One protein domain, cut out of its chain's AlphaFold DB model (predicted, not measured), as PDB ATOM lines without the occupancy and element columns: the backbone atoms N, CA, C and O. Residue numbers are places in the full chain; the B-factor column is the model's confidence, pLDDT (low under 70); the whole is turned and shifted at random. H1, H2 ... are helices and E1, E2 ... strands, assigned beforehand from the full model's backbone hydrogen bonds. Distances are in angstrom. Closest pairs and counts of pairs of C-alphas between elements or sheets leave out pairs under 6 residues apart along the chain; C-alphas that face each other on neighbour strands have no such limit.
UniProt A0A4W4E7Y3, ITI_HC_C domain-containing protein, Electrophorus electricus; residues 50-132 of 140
ATOM      1  N   SER A  50     -44.284 -21.520 -15.097       80.69
ATOM      2  CA  SER A  50     -43.088 -22.134 -14.500       80.69
ATOM      3  C   SER A  50     -41.816 -21.457 -15.012       80.69
ATOM      4  O   SER A  50     -41.748 -21.124 -16.190       80.69
ATOM      5  N   GLN A  51     -40.769 -21.375 -14.188       82.12
ATOM      6  CA  GLN A  51     -39.437 -20.914 -14.617       82.12
ATOM      7  C   GLN A  51     -38.839 -21.755 -15.760       82.12
ATOM      8  O   GLN A  51     -37.966 -21.286 -16.480       82.12
ATOM      9  N   SER A  52     -39.314 -22.990 -15.948       84.94
ATOM     10  CA  SER A  52     -38.902 -23.878 -17.041       84.94
ATOM     11  C   SER A  52     -39.684 -23.687 -18.348       84.94
ATOM     12  O   SER A  52     -39.512 -24.475 -19.280       84.94
ATOM     13  N   VAL A  53     -40.576 -22.692 -18.435       85.75
ATOM     14  CA  VAL A  53     -41.307 -22.405 -19.675       85.75
ATOM     15  C   VAL A  53     -40.328 -22.018 -20.791       85.75
ATOM     16  O   VAL A  53     -39.407 -21.230 -20.592       85.75
ATOM     17  N   HIS A  54     -40.524 -22.581 -21.981       86.69
ATOM     18  CA  HIS A  54     -39.620 -22.418 -23.119       86.69
ATOM     19  C   HIS A  54     -40.397 -22.154 -24.418       86.69
ATOM     20  O   HIS A  54     -41.625 -22.025 -24.424       86.69
ATOM     21  N   GLY A  55     -39.677 -22.058 -25.540       88.56
ATOM     22  CA  GLY A  55     -40.255 -21.703 -26.838       88.56
ATOM     23  C   GLY A  55     -40.755 -20.255 -26.875       88.56
ATOM     24  O   GLY A  55     -40.360 -19.436 -26.047       88.56
ATOM     25  N   LEU A  56     -41.650 -19.941 -27.816       89.69
ATOM     26  CA  LEU A  56     -42.174 -18.577 -27.980       89.69
ATOM     27  C   LEU A  56     -42.882 -18.064 -26.719       89.69
ATOM     28  O   LEU A  56     -42.662 -16.928 -26.310       89.69
ATOM     29  N   LEU A  57     -43.696 -18.906 -26.070       86.69
ATOM     30  CA  LEU A  57     -44.382 -18.519 -24.835       86.69
ATOM     31  C   LEU A  57     -43.388 -18.171 -23.726       86.69
ATOM     32  O   LEU A  57     -43.567 -17.156 -23.061       86.69
ATOM     33  N   GLY A  58     -42.332 -18.970 -23.552       88.25
ATOM     34  CA  GLY A  58     -41.330 -18.701 -22.523       88.25
ATOM     35  C   GLY A  58     -40.499 -17.451 -22.794       88.25
ATOM     36  O   GLY A  58     -40.256 -16.670 -21.878       88.25
ATOM     37  N   GLN A  59     -40.137 -17.210 -24.057       89.69
ATOM     38  CA  GLN A  59     -39.381 -16.019 -24.453       89.69
ATOM     39  C   GLN A  59     -40.121 -14.719 -24.146       89.69
ATOM     40  O   GLN A  59     -39.521 -13.786 -23.622       89.69
ATOM     41  N   PHE A  60     -41.418 -14.649 -24.453       87.06
ATOM     42  CA  PHE A  60     -42.206 -13.449 -24.168       87.06
ATOM     43  C   PHE A  60     -42.678 -13.380 -22.715       87.06
ATOM     44  O   PHE A  60     -42.969 -12.291 -22.227       87.06
ATOM     45  N   TYR A  61     -42.732 -14.515 -22.011       84.44
ATOM     46  CA  TYR A  61     -43.069 -14.542 -20.594       84.44
ATOM     47  C   TYR A  61     -41.963 -13.971 -19.707       84.44
ATOM     48  O   TYR A  61     -42.242 -13.114 -18.873       84.44
ATOM     49  N   ASN A  62     -40.719 -14.417 -19.899       79.50
ATOM     50  CA  ASN A  62     -39.585 -14.009 -19.062       79.50
ATOM     51  C   ASN A  62     -39.204 -12.526 -19.230       79.50
ATOM     52  O   ASN A  62     -38.279 -12.047 -18.581       79.50
ATOM     53  N   GLY A  63     -39.944 -11.796 -20.068       73.94
ATOM     54  CA  GLY A  63     -39.703 -10.404 -20.387       73.94
ATOM     55  C   GLY A  63     -38.640 -10.267 -21.467       73.94
ATOM     56  O   GLY A  63     -37.653 -11.000 -21.519       73.94
ATOM     57  N   VAL A  64     -38.854  -9.297 -22.348       84.06
ATOM     58  CA  VAL A  64     -37.849  -8.864 -23.310       84.06
ATOM     59  C   VAL A  64     -37.621  -7.384 -23.062       84.06
ATOM     60  O   VAL A  64     -38.554  -6.587 -23.163       84.06
ATOM     61  N   GLU A  65     -36.392  -7.018 -22.712       89.56
ATOM     62  CA  GLU A  65     -36.018  -5.615 -22.590       89.56
ATOM     63  C   GLU A  65     -36.007  -4.972 -23.976       89.56
ATOM     64  O   GLU A  65     -35.316  -5.427 -24.895       89.56
ATOM     65  N   ILE A  66     -36.826  -3.933 -24.125       92.06
ATOM     66  CA  ILE A  66     -37.052  -3.238 -25.385       92.06
ATOM     67  C   ILE A  66     -36.854  -1.748 -25.154       92.06
ATOM     68  O   ILE A  66     -37.496  -1.147 -24.292       92.06
ATOM     69  N   MET A  67     -36.029  -1.138 -25.995       94.44
ATOM     70  CA  MET A  67     -35.930   0.311 -26.119       94.44
ATOM     71  C   MET A  67     -36.250   0.707 -27.557       94.44
ATOM     72  O   MET A  67     -35.794   0.064 -28.496       94.44
ATOM     73  N   VAL A  68     -37.031   1.770 -27.742       93.94
ATOM     74  CA  VAL A  68     -37.356   2.311 -29.069       93.94
ATOM     75  C   VAL A  68     -36.827   3.732 -29.194       93.94
ATOM     76  O   VAL A  68     -36.921   4.513 -28.248       93.94
ATOM     77  N   SER A  69     -36.249   4.070 -30.345       93.88
ATOM     78  CA  SER A  69     -35.688   5.397 -30.593       93.88
ATOM     79  C   SER A  69     -35.794   5.802 -32.056       93.88
ATOM     80  O   SER A  69     -35.620   4.980 -32.956       93.88
ATOM     81  N   GLY A  70     -36.045   7.097 -32.268       89.56
ATOM     82  CA  GLY A  70     -36.140   7.738 -33.577       89.56
ATOM     83  C   GLY A  70     -37.347   7.253 -34.379       89.56
ATOM     84  O   GLY A  70     -37.400   6.097 -34.781       89.56
ATOM     85  N   MET A  71     -38.322   8.126 -34.634       91.81
ATOM     86  CA  MET A  71     -39.378   7.845 -35.613       91.81
ATOM     87  C   MET A  71     -38.988   8.450 -36.956       91.81
ATOM     88  O   MET A  71     -38.568   9.605 -37.014       91.81
ATOM     89  N   PHE A  72     -39.147   7.682 -38.024       94.44
ATOM     90  CA  PHE A  72     -38.864   8.114 -39.387       94.44
ATOM     91  C   PHE A  72     -39.912   7.551 -40.359       94.44
ATOM     92  O   PHE A  72     -40.616   6.596 -40.020       94.44
ATOM     93  N   PRO A  73     -40.077   8.154 -41.550       93.00
ATOM     94  CA  PRO A  73     -41.002   7.642 -42.556       93.00
ATOM     95  C   PRO A  73     -40.674   6.191 -42.928       93.00
ATOM     96  O   PRO A  73     -39.522   5.880 -43.236       93.00
ATOM     97  N   GLY A  74     -41.679   5.314 -42.885       89.00
ATOM     98  CA  GLY A  74     -41.533   3.924 -43.303       89.00
ATOM     99  C   GLY A  74     -41.740   3.727 -44.806       89.00
ATOM    100  O   GLY A  74     -41.977   4.672 -45.559       89.00
ATOM    101  N   LYS A  75     -41.685   2.467 -45.257       86.12
ATOM    102  CA  LYS A  75     -41.969   2.112 -46.667       86.12
ATOM    103  C   LYS A  75     -43.399   2.453 -47.096       86.12
ATOM    104  O   LYS A  75     -43.636   2.787 -48.252       86.12
ATOM    105  N   ASP A  76     -44.347   2.312 -46.177       86.25
ATOM    106  CA  ASP A  76     -45.721   2.777 -46.346       86.25
ATOM    107  C   ASP A  76     -45.783   4.225 -45.857       86.25
ATOM    108  O   ASP A  76     -45.511   4.486 -44.687       86.25
ATOM    109  N   ALA A  77     -46.147   5.155 -46.742       85.94
ATOM    110  CA  ALA A  77     -46.178   6.586 -46.442       85.94
ATOM    111  C   ALA A  77     -47.107   6.947 -45.268       85.94
ATOM    112  O   ALA A  77     -46.933   7.993 -44.647       85.94
ATOM    113  N   ASN A  78     -48.073   6.083 -44.939       87.38
ATOM    114  CA  ASN A  78     -48.994   6.283 -43.820       87.38
ATOM    115  C   ASN A  78     -48.512   5.644 -42.511       87.38
ATOM    116  O   ASN A  78     -49.234   5.667 -41.512       87.38
ATOM    117  N   LYS A  79     -47.319   5.039 -42.496       89.50
ATOM    118  CA  LYS A  79     -46.762   4.360 -41.327       89.50
ATOM    119  C   LYS A  79     -45.389   4.912 -40.978       89.50
ATOM    120  O   LYS A  79     -44.590   5.285 -41.832       89.50
ATOM    121  N   LEU A  80     -45.130   4.951 -39.678       93.38
ATOM    122  CA  LEU A  80     -43.845   5.367 -39.134       93.38
ATOM    123  C   LEU A  80     -43.035   4.134 -38.770       93.38
ATOM    124  O   LEU A  80     -43.554   3.233 -38.107       93.38
ATOM    125  N   ASP A  81     -41.768   4.143 -39.149       96.31
ATOM    126  CA  ASP A  81     -40.788   3.168 -38.706       96.31
ATOM    127  C   ASP A  81     -39.965   3.740 -37.541       96.31
ATOM    128  O   ASP A  81     -39.881   4.956 -37.339       96.31
ATOM    129  N   THR A  82     -39.392   2.856 -36.727       95.94
ATOM    130  CA  THR A  82     -38.496   3.212 -35.621       95.94
ATOM    131  C   THR A  82     -37.407   2.165 -35.426       95.94
ATOM    132  O   THR A  82     -37.543   1.030 -35.893       95.94
ATOM    133  N   LEU A  83     -36.325   2.535 -34.734       96.88
ATOM    134  CA  LEU A  83     -35.295   1.594 -34.308       96.88
ATOM    135  C   LEU A  83     -35.677   1.000 -32.953       96.88
ATOM    136  O   LEU A  83     -35.837   1.719 -31.969       96.88
ATOM    137  N   MET A  84     -35.796  -0.321 -32.906       96.75
ATOM    138  CA  MET A  84     -35.991  -1.106 -31.698       96.75
ATOM    139  C   MET A  84     -34.682  -1.798 -31.316       96.75
ATOM    140  O   MET A  84     -34.148  -2.595 -32.083       96.75
ATOM    141  N   PHE A  85     -34.189  -1.518 -30.115       96.62
ATOM    142  CA  PHE A  85     -33.041  -2.174 -29.503       96.62
ATOM    143  C   PHE A  85     -33.555  -3.305 -28.621       96.62
ATOM    144  O   PHE A  85     -34.304  -3.059 -27.673       96.62
ATOM    145  N   VAL A  86     -33.187  -4.537 -28.962       95.00
ATOM    146  CA  VAL A  86     -33.702  -5.734 -28.298       95.00
ATOM    147  C   VAL A  86     -32.705  -6.879 -28.403       95.00
ATOM    148  O   VAL A  86     -32.185  -7.149 -29.481       95.00
ATOM    149  N   LYS A  87     -32.412  -7.557 -27.285       92.88
ATOM    150  CA  LYS A  87     -31.477  -8.704 -27.238       92.88
ATOM    151  C   LYS A  87     -30.114  -8.428 -27.916       92.88
ATOM    152  O   LYS A  87     -29.560  -9.302 -28.572       92.88
ATOM    153  N   GLY A  88     -29.594  -7.201 -27.812       93.12
ATOM    154  CA  GLY A  88     -28.344  -6.788 -28.472       93.12
ATOM    155  C   GLY A  88     -28.452  -6.518 -29.983       93.12
ATOM    156  O   GLY A  88     -27.456  -6.168 -30.609       93.12
ATOM    157  N   HIS A  89     -29.645  -6.631 -30.566       95.00
ATOM    158  CA  HIS A  89     -29.926  -6.326 -31.967       95.00
ATOM    159  C   HIS A  89     -30.586  -4.955 -32.118       95.00
ATOM    160  O   HIS A  89     -31.265  -4.467 -31.212       95.00
ATOM    161  N   ILE A  90     -30.425  -4.365 -33.303       96.12
ATOM    162  CA  ILE A  90     -31.151  -3.168 -33.735       96.12
ATOM    163  C   ILE A  90     -32.079  -3.582 -34.872       96.12
ATOM    164  O   ILE A  90     -31.621  -3.997 -35.937       96.12
ATOM    165  N   LEU A  91     -33.384  -3.478 -34.642       96.44
ATOM    166  CA  LEU A  91     -34.423  -3.844 -35.597       96.44
ATOM    167  C   LEU A  91     -35.148  -2.591 -36.080       96.44
ATOM    168  O   LEU A  91     -35.515  -1.735 -35.281       96.44
ATOM    169  N   VAL A  92     -35.416  -2.505 -37.380       96.12
ATOM    170  CA  VAL A  92     -36.410  -1.555 -37.892       96.12
ATOM    171  C   VAL A  92     -37.784  -2.168 -37.670       96.12
ATOM    172  O   VAL A  92     -38.022  -3.304 -38.077       96.12
ATOM    173  N   VAL A  93     -38.681  -1.434 -37.022       95.94
ATOM    174  CA  VAL A  93     -40.043  -1.889 -36.711       95.94
ATOM    175  C   VAL A  93     -41.045  -0.817 -37.109       95.94
ATOM    176  O   VAL A  93     -40.741   0.371 -37.043       95.94
ATOM    177  N   THR A  94     -42.252  -1.222 -37.495       95.81
ATOM    178  CA  THR A  94     -43.286  -0.282 -37.955       95.81
ATOM    179  C   THR A  94     -44.338  -0.062 -36.877       95.81
ATOM    180  O   THR A  94     -44.896  -1.018 -36.339       95.81
ATOM    181  N   ARG A  95     -44.661   1.194 -36.569       93.00
ATOM    182  CA  ARG A  95     -45.760   1.548 -35.665       93.00
ATOM    183  C   ARG A  95     -47.098   1.262 -36.334       93.00
ATOM    184  O   ARG A  95     -47.333   1.693 -37.462       93.00
ATOM    185  N   GLY A  96     -48.005   0.601 -35.628       91.31
ATOM    186  CA  GLY A  96     -49.333   0.314 -36.157       91.31
ATOM    187  C   GLY A  96     -50.388   0.140 -35.078       91.31
ATOM    188  O   GLY A  96     -50.083  -0.058 -33.905       91.31
ATOM    189  N   TRP A  97     -51.643   0.208 -35.502       91.44
ATOM    190  CA  TRP A  97     -52.783  -0.168 -34.675       91.44
ATOM    191  C   TRP A  97     -53.123  -1.635 -34.908       91.44
ATOM    192  O   TRP A  97     -53.174  -2.092 -36.050       91.44
ATOM    193  N   GLN A  98     -53.364  -2.356 -33.821       90.81
ATOM    194  CA  GLN A  98     -53.874  -3.719 -33.823       90.81
ATOM    195  C   GLN A  98     -55.076  -3.830 -32.892       90.81
ATOM    196  O   GLN A  98     -55.394  -2.906 -32.142       90.81
ATOM    197  N   LYS A  99     -55.766  -4.965 -32.976       91.81
ATOM    198  CA  LYS A  99     -56.929  -5.262 -32.149       91.81
ATOM    199  C   LYS A  99     -56.559  -6.200 -31.006       91.81
ATOM    200  O   LYS A  99     -56.081  -7.310 -31.238       91.81
ATOM    201  N   ASP A 100     -56.832  -5.762 -29.785       92.00
ATOM    202  CA  ASP A 100     -56.837  -6.609 -28.599       92.00
ATOM    203  C   ASP A 100     -58.261  -7.112 -28.335       92.00
ATOM    204  O   ASP A 100     -59.185  -6.330 -28.130       92.00
ATOM    205  N   PHE A 101     -58.449  -8.428 -28.346       92.81
ATOM    206  CA  PHE A 101     -59.764  -9.065 -28.225       92.81
ATOM    207  C   PHE A 101     -60.015  -9.673 -26.841       92.81
ATOM    208  O   PHE A 101     -60.985 -10.408 -26.659       92.81
ATOM    209  N   ARG A 102     -59.143  -9.402 -25.859       90.81
ATOM    210  CA  ARG A 102     -59.260  -9.980 -24.511       90.81
ATOM    211  C   ARG A 102     -60.563  -9.604 -23.805       90.81
ATOM    212  O   ARG A 102     -61.131 -10.456 -23.129       90.81
ATOM    213  N   GLN A 103     -61.020  -8.359 -23.964       89.44
ATOM    214  CA  GLN A 103     -62.227  -7.835 -23.310       89.44
ATOM    215  C   GLN A 103     -63.456  -7.873 -24.230       89.44
ATOM    216  O   GLN A 103     -64.517  -8.347 -23.826       89.44
ATOM    217  N   ASP A 104     -63.308  -7.440 -25.487       92.25
ATOM    218  CA  ASP A 104     -64.364  -7.493 -26.503       92.25
ATOM    219  C   ASP A 104     -63.961  -8.426 -27.651       92.25
ATOM    220  O   ASP A 104     -63.236  -8.054 -28.573       92.25
ATOM    221  N   VAL A 105     -64.479  -9.654 -27.602       89.94
ATOM    222  CA  VAL A 105     -64.218 -10.708 -28.595       89.94
ATOM    223  C   VAL A 105     -64.740 -10.341 -29.990       89.94
ATOM    224  O   VAL A 105     -64.237 -10.862 -30.981       89.94
ATOM    225  N   LYS A 106     -65.756  -9.477 -30.087       88.44
ATOM    226  CA  LYS A 106     -66.407  -9.152 -31.362       88.44
ATOM    227  C   LYS A 106     -65.728  -7.984 -32.055       88.44
ATOM    228  O   LYS A 106     -65.418  -8.072 -33.240       88.44
ATOM    229  N   ASN A 107     -65.525  -6.890 -31.329       90.81
ATOM    230  CA  ASN A 107     -65.049  -5.642 -31.927       90.81
ATOM    231  C   ASN A 107     -63.545  -5.433 -31.731       90.81
ATOM    232  O   ASN A 107     -62.900  -4.800 -32.573       90.81
ATOM    233  N   GLY A 108     -62.998  -5.967 -30.637       92.44
ATOM    234  CA  GLY A 108     -61.638  -5.712 -30.188       92.44
ATOM    235  C   GLY A 108     -61.381  -4.237 -29.866       92.44
ATOM    236  O   GLY A 108     -61.917  -3.308 -30.482       92.44
ATOM    237  N   GLU A 109     -60.482  -4.000 -28.931       94.38
ATOM    238  CA  GLU A 109     -60.015  -2.666 -28.583       94.38
ATOM    239  C   GLU A 109     -58.802  -2.300 -29.434       94.38
ATOM    240  O   GLU A 109     -57.945  -3.135 -29.726       94.38
ATOM    241  N   ASN A 110     -58.737  -1.045 -29.880       93.75
ATOM    242  CA  ASN A 110     -57.577  -0.568 -30.622       93.75
ATOM    243  C   ASN A 110     -56.399  -0.409 -29.663       93.75
ATOM    244  O   ASN A 110     -56.466   0.365 -28.711       93.75
ATOM    245  N   MET A 111     -55.301  -1.086 -29.970       93.25
ATOM    246  CA  MET A 111     -54.050  -0.981 -29.241       93.25
ATOM    247  C   MET A 111     -52.925  -0.600 -30.191       93.25
ATOM    248  O   MET A 111     -52.869  -1.034 -31.343       93.25
ATOM    249  N   LEU A 112     -52.023   0.235 -29.696       91.31
ATOM    250  CA  LEU A 112     -50.818   0.595 -30.412       91.31
ATOM    251  C   LEU A 112     -49.775  -0.517 -30.260       91.31
ATOM    252  O   LEU A 112     -49.458  -0.924 -29.144       91.31
ATOM    253  N   CYS A 113     -49.219  -0.982 -31.373       92.00
ATOM    254  CA  CYS A 113     -48.243  -2.065 -31.408       92.00
ATOM    255  C   CYS A 113     -47.084  -1.748 -32.361       92.00
ATOM    256  O   CYS A 113     -47.176  -0.873 -33.228       92.00
ATOM    257  N   TRP A 114     -46.002  -2.509 -32.214       92.81
ATOM    258  CA  TRP A 114     -44.859  -2.500 -33.121       92.81
ATOM    259  C   TRP A 114     -44.880  -3.759 -33.982       92.81
ATOM    260  O   TRP A 114     -44.972  -4.871 -33.467       92.81
ATOM    261  N   PHE A 115     -44.808  -3.583 -35.295       93.00
ATOM    262  CA  PHE A 115     -44.719  -4.670 -36.252       93.00
ATOM    263  C   PHE A 115     -43.253  -5.015 -36.500       93.00
ATOM    264  O   PHE A 115     -42.480  -4.179 -36.975       93.00
ATOM    265  N   ILE A 116     -42.894  -6.254 -36.178       93.62
ATOM    266  CA  ILE A 116     -41.562  -6.808 -36.400       93.62
ATOM    267  C   ILE A 116     -41.540  -7.467 -37.775       93.62
ATOM    268  O   ILE A 116     -42.368  -8.325 -38.079       93.62
ATOM    269  N   HIS A 117     -40.586  -7.061 -38.606       92.88
ATOM    270  CA  HIS A 117     -40.414  -7.601 -39.953       92.88
ATOM    271  C   HIS A 117     -39.644  -8.928 -39.944       92.88
ATOM    272  O   HIS A 117     -39.237  -9.429 -38.895       92.88
ATOM    273  N   ASN A 118     -39.432  -9.502 -41.132       92.81
ATOM    274  CA  ASN A 118     -38.560 -10.663 -41.346       92.81
ATOM    275  C   ASN A 118     -38.887 -11.855 -40.434       92.81
ATOM    276  O   ASN A 118     -37.994 -12.481 -39.876       92.81
ATOM    277  N   ASN A 119     -40.176 -12.156 -40.255       93.12
ATOM    278  CA  ASN A 119     -40.647 -13.279 -39.437       93.12
ATOM    279  C   ASN A 119     -40.086 -13.285 -38.000       93.12
ATOM    280  O   ASN A 119     -39.882 -14.348 -37.417       93.12
ATOM    281  N   GLY A 120     -39.832 -12.104 -37.425       93.75
ATOM    282  CA  GLY A 120     -39.377 -11.976 -36.042       93.75
ATOM    283  C   GLY A 120     -37.876 -12.170 -35.827       93.75
ATOM    284  O   GLY A 120     -37.451 -12.180 -34.673       93.75
ATOM    285  N   THR A 121     -37.069 -12.314 -36.886       94.56
ATOM    286  CA  THR A 121     -35.611 -12.484 -36.763       94.56
ATOM    287  C   THR A 121     -34.986 -11.400 -35.881       94.56
ATOM    288  O   THR A 121     -35.232 -10.210 -36.070       94.56
ATOM    289  N   GLY A 122     -34.175 -11.826 -34.909       93.62
ATOM    290  CA  GLY A 122     -33.522 -10.961 -33.921       93.62
ATOM    291  C   GLY A 122     -34.374 -10.656 -32.683       93.62
ATOM    292  O   GLY A 122     -33.814 -10.346 -31.633       93.62
ATOM    293  N   LEU A 123     -35.704 -10.795 -32.766       94.56
ATOM    294  CA  LEU A 123     -36.592 -10.750 -31.599       94.56
ATOM    295  C   LEU A 123     -36.791 -12.145 -30.993       94.56
ATOM    296  O   LEU A 123     -36.656 -12.310 -29.779       94.56
ATOM    297  N   ILE A 124     -37.135 -13.135 -31.819       94.38
ATOM    298  CA  ILE A 124     -37.248 -14.534 -31.386       94.38
ATOM    299  C   ILE A 124     -35.883 -15.215 -31.442       94.38
ATOM    300  O   ILE A 124     -35.034 -14.856 -32.258       94.38
ATOM    301  N   ASP A 125     -35.684 -16.209 -30.586       91.31
ATOM    302  CA  ASP A 125     -34.487 -17.044 -30.639       91.31
ATOM    303  C   ASP A 125     -34.551 -17.920 -31.910       91.31
ATOM    304  O   ASP A 125     -35.596 -18.491 -32.212       91.31
ATOM    305  N   GLY A 126     -33.484 -18.015 -32.704       91.81
ATOM    306  CA  GLY A 126     -33.498 -18.795 -33.955       91.81
ATOM    307  C   GLY A 126     -34.364 -18.192 -35.077       91.81
ATOM    308  O   GLY A 126     -34.418 -16.973 -35.260       91.81
ATOM    309  N   VAL A 127     -35.012 -19.050 -35.871       93.44
ATOM    310  CA  VAL A 127     -35.902 -18.661 -36.981       93.44
ATOM    311  C   VAL A 127     -37.318 -19.196 -36.778       93.44
ATOM    312  O   VAL A 127     -37.539 -20.189 -36.094       93.44
ATOM    313  N   TYR A 128     -38.315 -18.560 -37.400       91.62
ATOM    314  CA  TYR A 128     -39.726 -18.903 -37.167       91.62
ATOM    315  C   TYR A 128     -40.070 -20.379 -37.444       91.62
ATOM    316  O   TYR A 128     -40.977 -20.924 -36.816       91.62
ATOM    317  N   THR A 129     -39.346 -21.034 -38.357       93.31
ATOM    318  CA  THR A 129     -39.534 -22.450 -38.690       93.31
ATOM    319  C   THR A 129     -39.148 -23.389 -37.554       93.31
ATOM    320  O   THR A 129     -39.711 -24.476 -37.480       93.31
ATOM    321  N   ASP A 130     -38.274 -22.963 -36.640       92.19
ATOM    322  CA  ASP A 130     -37.854 -23.759 -35.477       92.19
ATOM    323  C   ASP A 130     -39.021 -23.996 -34.501       92.19
ATOM    324  O   ASP A 130     -38.997 -24.915 -33.685       92.19
ATOM    325  N   TYR A 131     -40.080 -23.189 -34.612       89.94
ATOM    326  CA  TYR A 131     -41.285 -23.261 -33.785       89.94
ATOM    327  C   TYR A 131     -42.465 -23.930 -34.492       89.94
ATOM    328  O   TYR A 131     -43.569 -23.982 -33.942       89.94
ATOM    329  N   ILE A 132     -42.263 -24.437 -35.710       88.56
ATOM    330  CA  ILE A 132     -43.295 -25.146 -36.462       88.56
ATOM    331  C   ILE A 132     -43.182 -26.637 -36.155       88.56
ATOM    332  O   ILE A 132     -42.229 -27.306 -36.544       88.56
TER     333      ILE A 132
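This is residues 50 to 132 of the 140 residues of the protein "ITI_HC_C domain-containing protein" of Electrophorus electricus (UniProt A0A4W4E7Y3). One strongly twisted sheet of four strands, E1 to E4, curls like part of a barrel, and two short helices, H1 and H2, lie close together off it. It is an antiparallel meander, each strand the neighbour of the one before. The 83 printed residues include, in order, H1 E1 E2 E3 E4 H2, a mixed class. The whole is only just loose, close to compact: radius of gyration of the C-alphas 14.6 A, spans 42 by 36 by 23 A.

H1, residues 55 to 61, is not on the sheet. E1, residues 66 to 73, and E2, residues 80 to 86, form a hairpin at 156 degrees; N 69 and O 83 are 2.9 A apart. E2 and E3, residues 89 to 100, form a hairpin at 119 degrees; N 84 and O 91 are 2.8 A apart. E3 bends by 77 degrees at residue 97. E3 and E4, residues 109 to 116, form a hairpin at 158 degrees; N 96 and O 113 are 2.9 A apart. H2, residues 128 to 131, is not on the sheet and is close but not clearly touching H1; their closest C-alphas, of Gly 55 and Tyr 131, are 7.2 A apart. In H1 every O i to N i+4 pair is within hydrogen-bond range; H2 is too short for one.

H1 begins at C-alpha 55 (-40.255, -21.703, -26.838). From first to last C-alpha, E1 measures 20.7 A, E2 18.5 A, E3 27.1 A and E4 20.5 A. H2 ends at C-alpha 131 (-41.285, -23.261, -33.785).

The two C-alphas farthest apart, of Ser 50 and Ala 77, are 43.1 A apart. The printed part has no cut. The link from E4 to H2 is long, with 11 residues. No printed residue is under 70 in pLDDT.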